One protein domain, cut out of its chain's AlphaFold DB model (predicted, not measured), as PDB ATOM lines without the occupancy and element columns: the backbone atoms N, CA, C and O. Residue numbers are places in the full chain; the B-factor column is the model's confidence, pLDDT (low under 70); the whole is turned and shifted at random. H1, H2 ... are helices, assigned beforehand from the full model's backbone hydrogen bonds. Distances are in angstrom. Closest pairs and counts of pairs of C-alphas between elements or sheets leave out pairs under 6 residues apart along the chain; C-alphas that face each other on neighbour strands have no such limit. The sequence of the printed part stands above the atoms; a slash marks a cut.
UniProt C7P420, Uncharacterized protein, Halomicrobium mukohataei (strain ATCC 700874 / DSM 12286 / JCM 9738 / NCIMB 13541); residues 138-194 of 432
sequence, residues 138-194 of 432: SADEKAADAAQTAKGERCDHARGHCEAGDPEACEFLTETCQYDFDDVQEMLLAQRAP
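What this domain is: This is residues 138 to 194 of the 432 residues of an uncharacterized protein of Halomicrobium mukohataei (strain ATCC 700874 / DSM 12286 / JCM 9738 / NCIMB 13541) (UniProt C7P420). One long helix, H1, makes most of the length; its first half is a free arm, and two short helices, H2 and H3, pack at its far end to form a small head. The chain folds back from H1 into H2 and turns again into H3, which points on past the end of H1. The printed part has 57 residues with three named helices in the order H1, H2, H3 and no named strand, and its class is all helix. It is loose, with a radius of gyration of the C-alphas of 13.9 A, and spans 52 by 16 by 15 A.

How they stand to each other: H1, residues 139 to 162, touches H2, residues 167 to 175, with residues 155 to 162 alone. The closest C-alphas of the two, those of Cys 162 and Cys 170, are 4.8 A apart. They form a helical hairpin, at a steep tilt of 42 degrees, opposite ways. H2 touches H3, residues 181 to 191, and the closest C-alphas, those of Thr 174 and Phe 181, are 6.4 A apart. This is also a helical hairpin, at a shallow tilt of 29 degrees, opposite ways. H1 and H3 only just touch, with 3 pairs of C-alphas within 8 A; on H1 residue 162 alone takes part, and the closest C-alphas, those of Cys 162 and Leu 188, are 7.3 A apart. They run the same way at a steep tilt of 47 degrees. In H1, H2 and H3 every O i to N i+4 pair is within hydrogen-bond range.

Where its parts are: H1 begins with C-alpha 139 at (-17.349, 62.619, -7.693) and is 34.4 A from first to last C-alpha. H2 is 12.4 A long by the same measure. H3 is 16.0 A long and ends with C-alpha 191 at (-1.267, 28.389, -27.666).

The domain as a whole: The C-alphas farthest apart, those of Ser 138 and Pro 194, are 52.4 A apart. Residues 138 to 150, of which 139 to 150 belong to H1, stand free; without them the body spans 34 by 17 by 14 A. The printed part has no cut, and both links are tight. The mean pLDDT of the printed part is 75.2, and residues 138 to 147, 150 and 190 to 194 are under 70.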
ATOM      1  N   SER A 138     -15.839  61.419  -3.182       66.38
ATOM      2  CA  SER A 138     -16.010  62.559  -4.089       66.38
ATOM      3  C   SER A 138     -16.349  62.093  -5.511       66.38
ATOM      4  O   SER A 138     -15.959  61.007  -5.934       66.38
ATOM      5  N   ALA A 139     -17.044  62.928  -6.291       65.00
ATOM      6  CA  ALA A 139     -17.349  62.619  -7.693       65.00
ATOM      7  C   ALA A 139     -16.084  62.339  -8.534       65.00
ATOM      8  O   ALA A 139     -16.144  61.562  -9.485       65.00
ATOM      9  N   ASP A 140     -14.951  62.937  -8.155       62.28
ATOM     10  CA  ASP A 140     -13.652  62.728  -8.798       62.28
ATOM     11  C   ASP A 140     -13.060  61.348  -8.467       62.28
ATOM     12  O   ASP A 140     -12.460  60.711  -9.329       62.28
ATOM     13  N   GLU A 141     -13.267  60.864  -7.243       63.88
ATOM     14  CA  GLU A 141     -12.819  59.546  -6.773       63.88
ATOM     15  C   GLU A 141     -13.629  58.436  -7.455       63.88
ATOM     16  O   GLU A 141     -13.058  57.535  -8.064       63.88
ATOM     17  N   LYS A 142     -14.952  58.619  -7.553       63.75
ATOM     18  CA  LYS A 142     -15.834  57.739  -8.332       63.75
ATOM     19  C   LYS A 142     -15.483  57.704  -9.825       63.75
ATOM     20  O   LYS A 142     -15.554  56.658 -10.466       63.75
ATOM     21  N   ALA A 143     -15.117  58.847 -10.409       64.88
ATOM     22  CA  ALA A 143     -14.691  58.903 -11.806       64.88
ATOM     23  C   ALA A 143     -13.337  58.206 -12.028       64.88
ATOM     24  O   ALA A 143     -13.138  57.583 -13.074       64.88
ATOM     25  N   ALA A 144     -12.422  58.293 -11.058       66.69
ATOM     26  CA  ALA A 144     -11.135  57.608 -11.099       66.69
ATOM     27  C   ALA A 144     -11.301  56.083 -11.004       66.69
ATOM     28  O   ALA A 144     -10.724  55.366 -11.825       66.69
ATOM     29  N   ASP A 145     -12.149  55.601 -10.097       67.88
ATOM     30  CA  ASP A 145     -12.418  54.170  -9.926       67.88
ATOM     31  C   ASP A 145     -13.147  53.574 -11.137       67.88
ATOM     32  O   ASP A 145     -12.745  52.529 -11.659       67.88
ATOM     33  N   ALA A 146     -14.134  54.284 -11.691       65.88
ATOM     34  CA  ALA A 146     -14.788  53.880 -12.936       65.88
ATOM     35  C   ALA A 146     -13.796  53.810 -14.114       65.88
ATOM     36  O   ALA A 146     -13.851  52.888 -14.932       65.88
ATOM     37  N   ALA A 147     -12.856  54.759 -14.199       67.94
ATOM     38  CA  ALA A 147     -11.816  54.752 -15.225       67.94
ATOM     39  C   ALA A 147     -10.814  53.602 -15.030       67.94
ATOM     40  O   ALA A 147     -10.371  53.004 -16.015       67.94
ATOM     41  N   GLN A 148     -10.478  53.266 -13.784       70.00
ATOM     42  CA  GLN A 148      -9.588  52.154 -13.462       70.00
ATOM     43  C   GLN A 148     -10.236  50.803 -13.781       70.00
ATOM     44  O   GLN A 148      -9.591  49.965 -14.412       70.00
ATOM     45  N   THR A 149     -11.513  50.621 -13.445       70.31
ATOM     46  CA  THR A 149     -12.290  49.425 -13.804       70.31
ATOM     47  C   THR A 149     -12.394  49.273 -15.318       70.31
ATOM     48  O   THR A 149     -12.054  48.221 -15.856       70.31
ATOM     49  N   ALA A 150     -12.738  50.347 -16.035       68.50
ATOM     50  CA  ALA A 150     -12.794  50.328 -17.496       68.50
ATOM     51  C   ALA A 150     -11.426  50.032 -18.140       68.50
ATOM     52  O   ALA A 150     -11.364  49.413 -19.202       68.50
ATOM     53  N   LYS A 151     -10.319  50.466 -17.520       75.31
ATOM     54  CA  LYS A 151      -8.965  50.108 -17.963       75.31
ATOM     55  C   LYS A 151      -8.676  48.623 -17.717       75.31
ATOM     56  O   LYS A 151      -8.152  47.976 -18.618       75.31
ATOM     57  N   GLY A 152      -9.035  48.098 -16.546       77.56
ATOM     58  CA  GLY A 152      -8.888  46.681 -16.203       77.56
ATOM     59  C   GLY A 152      -9.634  45.771 -17.178       77.56
ATOM     60  O   GLY A 152      -9.027  44.882 -17.761       77.56
ATOM     61  N   GLU A 153     -10.903  46.072 -17.467       74.38
ATOM     62  CA  GLU A 153     -11.702  45.299 -18.427       74.38
ATOM     63  C   GLU A 153     -11.114  45.323 -19.847       74.38
ATOM     64  O   GLU A 153     -11.146  44.312 -20.545       74.38
ATOM     65  N   ARG A 154     -10.532  46.451 -20.283       74.94
ATOM     66  CA  ARG A 154      -9.837  46.531 -21.582       74.94
ATOM     67  C   ARG A 154      -8.566  45.691 -21.614       74.94
ATOM     68  O   ARG A 154      -8.263  45.116 -22.652       74.94
ATOM     69  N   CYS A 155      -7.833  45.628 -20.507       88.31
ATOM     70  CA  CYS A 155      -6.636  44.803 -20.400       88.31
ATOM     71  C   CYS A 155      -6.973  43.310 -20.359       88.31
ATOM     72  O   CYS A 155      -6.353  42.548 -21.089       88.31
ATOM     73  N   ASP A 156      -8.005  42.909 -19.613       80.12
ATOM     74  CA  ASP A 156      -8.505  41.528 -19.608       80.12
ATOM     75  C   ASP A 156      -9.004  41.119 -21.005       80.12
ATOM     76  O   ASP A 156      -8.715  40.031 -21.498       80.12
ATOM     77  N   HIS A 157      -9.700  42.019 -21.705       75.12
ATOM     78  CA  HIS A 157     -10.139  41.765 -23.074       75.12
ATOM     79  C   HIS A 157      -8.957  41.649 -24.048       75.12
ATOM     80  O   HIS A 157      -8.937  40.746 -24.882       75.12
ATOM     81  N   ALA A 158      -7.967  42.541 -23.967       83.19
ATOM     82  CA  ALA A 158      -6.765  42.452 -24.795       83.19
ATOM     83  C   ALA A 158      -5.968  41.173 -24.500       83.19
ATOM     84  O   ALA A 158      -5.423  40.564 -25.415       83.19
ATOM     85  N   ARG A 159      -5.967  40.716 -23.245       83.25
ATOM     86  CA  ARG A 159      -5.378  39.438 -22.847       83.25
ATOM     87  C   ARG A 159      -6.047  38.276 -23.560       83.25
ATOM     88  O   ARG A 159      -5.345  37.523 -24.220       83.25
ATOM     89  N   GLY A 160      -7.374  38.183 -23.512       75.44
ATOM     90  CA  GLY A 160      -8.103  37.116 -24.201       75.44
ATOM     91  C   GLY A 160      -7.882  37.097 -25.719       75.44
ATOM     92  O   GLY A 160      -7.817  36.027 -26.311       75.44
ATOM     93  N   HIS A 161      -7.729  38.264 -26.355       75.06
ATOM     94  CA  HIS A 161      -7.428  38.354 -27.794       75.06
ATOM     95  C   HIS A 161      -5.974  37.991 -28.110       75.06
ATOM     96  O   HIS A 161      -5.719  37.259 -29.060       75.06
ATOM     97  N   CYS A 162      -5.023  38.404 -27.274       82.19
ATOM     98  CA  CYS A 162      -3.630  37.973 -27.396       82.19
ATOM     99  C   CYS A 162      -3.484  36.452 -27.183       82.19
ATOM    100  O   CYS A 162      -2.767  35.775 -27.920       82.19
ATOM    101  N   GLU A 163      -4.236  35.893 -26.230       79.69
ATOM    102  CA  GLU A 163      -4.391  34.450 -25.996       79.69
ATOM    103  C   GLU A 163      -5.126  33.711 -27.133       79.69
ATOM    104  O   GLU A 163      -5.173  32.484 -27.113       79.69
ATOM    105  N   ALA A 164      -5.674  34.425 -28.117       73.31
ATOM    106  CA  ALA A 164      -6.239  33.869 -29.346       73.31
ATOM    107  C   ALA A 164      -5.372  34.163 -30.589       73.31
ATOM    108  O   ALA A 164      -5.794  33.885 -31.709       73.31
ATOM    109  N   GLY A 165      -4.182  34.742 -30.397       72.44
ATOM    110  CA  GLY A 165      -3.212  34.989 -31.463       72.44
ATOM    111  C   GLY A 165      -3.289  36.378 -32.099       72.44
ATOM    112  O   GLY A 165      -2.584  36.623 -33.075       72.44
ATOM    113  N   ASP A 166      -4.089  37.305 -31.563       76.44
ATOM    114  CA  ASP A 166      -4.176  38.671 -32.088       76.44
ATOM    115  C   ASP A 166      -2.909  39.491 -31.737       76.44
ATOM    116  O   ASP A 166      -2.674  39.814 -30.562       76.44
ATOM    117  N   PRO A 167      -2.086  39.878 -32.733       79.19
ATOM    118  CA  PRO A 167      -0.847  40.610 -32.496       79.19
ATOM    119  C   PRO A 167      -1.073  42.054 -32.023       79.19
ATOM    120  O   PRO A 167      -0.254  42.565 -31.256       79.19
ATOM    121  N   GLU A 168      -2.164  42.708 -32.435       72.88
ATOM    122  CA  GLU A 168      -2.493  44.078 -32.018       72.88
ATOM    123  C   GLU A 168      -2.917  44.093 -30.544       72.88
ATOM    124  O   GLU A 168      -2.536  44.983 -29.775       72.88
ATOM    125  N   ALA A 169      -3.637  43.057 -30.110       84.62
ATOM    126  CA  ALA A 169      -3.995  42.873 -28.709       84.62
ATOM    127  C   ALA A 169      -2.764  42.598 -27.826       84.62
ATOM    128  O   ALA A 169      -2.654  43.153 -26.728       84.62
ATOM    129  N   CYS A 170      -1.800  41.810 -28.311       86.31
ATOM    130  CA  CYS A 170      -0.536  41.578 -27.609       86.31
ATOM    131  C   CYS A 170       0.322  42.851 -27.486       86.31
ATOM    132  O   CYS A 170       0.914  43.098 -26.432       86.31
ATOM    133  N   GLU A 171       0.371  43.692 -28.524       85.25
ATOM    134  CA  GLU A 171       1.045  44.997 -28.469       85.25
ATOM    135  C   GLU A 171       0.378  45.903 -27.421       85.25
ATOM    136  O   GLU A 171       1.054  46.427 -26.528       85.25
ATOM    137  N   PHE A 172      -0.958  45.981 -27.429       88.50
ATOM    138  CA  PHE A 172      -1.730  46.755 -26.455       88.50
ATOM    139  C   PHE A 172      -1.458  46.334 -25.000       88.50
ATOM    140  O   PHE A 172      -1.359  47.196 -24.117       88.50
ATOM    141  N   LEU A 173      -1.283  45.034 -24.735       89.25
ATOM    142  CA  LEU A 173      -0.945  44.533 -23.399       89.25
ATOM    143  C   LEU A 173       0.400  45.065 -22.896       89.25
ATOM    144  O   LEU A 173       0.496  45.511 -21.749       89.25
ATOM    145  N   THR A 174       1.421  45.064 -23.751       88.94
ATOM    146  CA  THR A 174       2.758  45.552 -23.378       88.94
ATOM    147  C   THR A 174       2.794  47.074 -23.223       88.94
ATOM    148  O   THR A 174       3.330  47.586 -22.239       88.94
ATOM    149  N   GLU A 175       2.170  47.820 -24.138       87.75
ATOM    150  CA  GLU A 175       2.266  49.284 -24.165       87.75
ATOM    151  C   GLU A 175       1.315  49.975 -23.180       87.75
ATOM    152  O   GLU A 175       1.680  50.963 -22.535       87.75
ATOM    153  N   THR A 176       0.087  49.467 -23.049       88.56
ATOM    154  CA  THR A 176      -0.988  50.136 -22.294       88.56
ATOM    155  C   THR A 176      -1.273  49.460 -20.955       88.56
ATOM    156  O   THR A 176      -1.540  50.144 -19.952       88.56
ATOM    157  N   CYS A 177      -1.199  48.128 -20.919       89.25
ATOM    158  CA  CYS A 177      -1.499  47.326 -19.732       89.25
ATOM    159  C   CYS A 177      -0.263  46.957 -18.904       89.25
ATOM    160  O   CYS A 177      -0.427  46.412 -17.818       89.25
ATOM    161  N   GLN A 178       0.939  47.334 -19.359       89.81
ATOM    162  CA  GLN A 178       2.212  47.123 -18.657       89.81
ATOM    163  C   GLN A 178       2.512  45.646 -18.358       89.81
ATOM    164  O   GLN A 178       3.152  45.341 -17.353       89.81
ATOM    165  N   TYR A 179       2.049  44.740 -19.221       86.94
ATOM    166  CA  TYR A 179       2.484  43.346 -19.174       86.94
ATOM    167  C   TYR A 179       3.958  43.248 -19.557       86.94
ATOM    168  O   TYR A 179       4.435  43.996 -20.418       86.94
ATOM    169  N   ASP A 180       4.673  42.320 -18.922       86.94
ATOM    170  CA  ASP A 180       6.040  42.024 -19.319       86.94
ATOM    171  C   ASP A 180       6.051  41.339 -20.694       86.94
ATOM    172  O   ASP A 180       5.145  40.579 -21.049       86.94
ATOM    173  N   PHE A 181       7.072  41.640 -21.493       79.31
ATOM    174  CA  PHE A 181       7.217  41.060 -22.824       79.31
ATOM    175  C   PHE A 181       7.379  39.535 -22.761       79.31
ATOM    176  O   PHE A 181       6.847  38.837 -23.625       79.31
ATOM    177  N   ASP A 182       8.073  39.023 -21.742       76.88
ATOM    178  CA  ASP A 182       8.302  37.590 -21.564       76.88
ATOM    179  C   ASP A 182       6.983  36.861 -21.237       76.88
ATOM    180  O   ASP A 182       6.727  35.797 -21.800       76.88
ATOM    181  N   ASP A 183       6.096  37.469 -20.438       80.56
ATOM    182  CA  ASP A 183       4.766  36.917 -20.122       80.56
ATOM    183  C   ASP A 183       3.876  36.841 -21.376       80.56
ATOM    184  O   ASP A 183       3.194  35.844 -21.623       80.56
ATOM    185  N   VAL A 184       3.898  37.886 -22.213       83.56
ATOM    186  CA  VAL A 184       3.161  37.911 -23.491       83.56
ATOM    187  C   VAL A 184       3.713  36.876 -24.468       83.56
ATOM    188  O   VAL A 184       2.952  36.191 -25.155       83.56
ATOM    189  N   GLN A 185       5.034  36.706 -24.505       77.19
ATOM    190  CA  GLN A 185       5.671  35.688 -25.328       77.19
ATOM    191  C   GLN A 185       5.320  34.269 -24.858       77.19
ATOM    192  O   GLN A 185       5.094  33.395 -25.695       77.19
ATOM    193  N   GLU A 186       5.235  34.031 -23.549       79.00
ATOM    194  CA  GLU A 186       4.803  32.748 -22.991       79.00
ATOM    195  C   GLU A 186       3.347  32.429 -23.361       79.00
ATOM    196  O   GLU A 186       3.071  31.308 -23.792       79.00
ATOM    197  N   MET A 187       2.439  33.411 -23.306       77.25
ATOM    198  CA  MET A 187       1.036  33.246 -23.728       77.25
ATOM    199  C   MET A 187       0.905  32.854 -25.211       77.25
ATOM    200  O   MET A 187       0.097  31.990 -25.557       77.25
ATOM    201  N   LEU A 188       1.737  33.428 -26.085       74.31
ATOM    202  CA  LEU A 188       1.787  33.069 -27.508       74.31
ATOM    203  C   LEU A 188       2.400  31.680 -27.744       74.31
ATOM    204  O   LEU A 188       1.946  30.925 -28.602       74.31
ATOM    205  N   LEU A 189       3.432  31.315 -26.979       70.62
ATOM    206  CA  LEU A 189       4.067  30.000 -27.077       70.62
ATOM    207  C   LEU A 189       3.172  28.878 -26.531       70.62
ATOM    208  O   LEU A 189       3.226  27.766 -27.051       70.62
ATOM    209  N   ALA A 190       2.348  29.159 -25.519       67.06
ATOM    210  CA  ALA A 190       1.444  28.195 -24.895       67.06
ATOM    211  C   ALA A 190       0.250  27.799 -25.786       67.06
ATOM    212  O   ALA A 190      -0.200  26.656 -25.715       67.06
ATOM    213  N   GLN A 191      -0.233  28.696 -26.657       60.00
ATOM    214  CA  GLN A 191      -1.267  28.389 -27.666       60.00
ATOM    215  C   GLN A 191      -0.800  27.397 -28.724       60.00
ATOM    216  O   GLN A 191      -1.604  26.684 -29.324       60.00
ATOM    217  N   ARG A 192       0.515  27.305 -28.919       57.47
ATOM    218  CA  ARG A 192       1.138  26.256 -29.710       57.47
ATOM    219  C   ARG A 192       1.114  24.956 -28.902       57.47
ATOM    220  O   ARG A 192       2.154  24.448 -28.482       57.47
ATOM    221  N   ALA A 193      -0.084  24.434 -28.639       45.91
ATOM    222  CA  ALA A 193      -0.253  23.097 -28.095       45.91
ATOM    223  C   ALA A 193       0.593  22.124 -28.940       45.91
ATOM    224  O   ALA A 193       0.660  22.287 -30.164       45.91
ATOM    225  N   PRO A 194       1.287  21.155 -28.316       45.47
ATOM    226  CA  PRO A 194       2.076  20.196 -29.059       45.47
ATOM    227  C   PRO A 194       1.103  19.384 -29.899       45.47
ATOM    228  O   PRO A 194       0.335  18.576 -29.387       45.47
TER     229      PRO A 194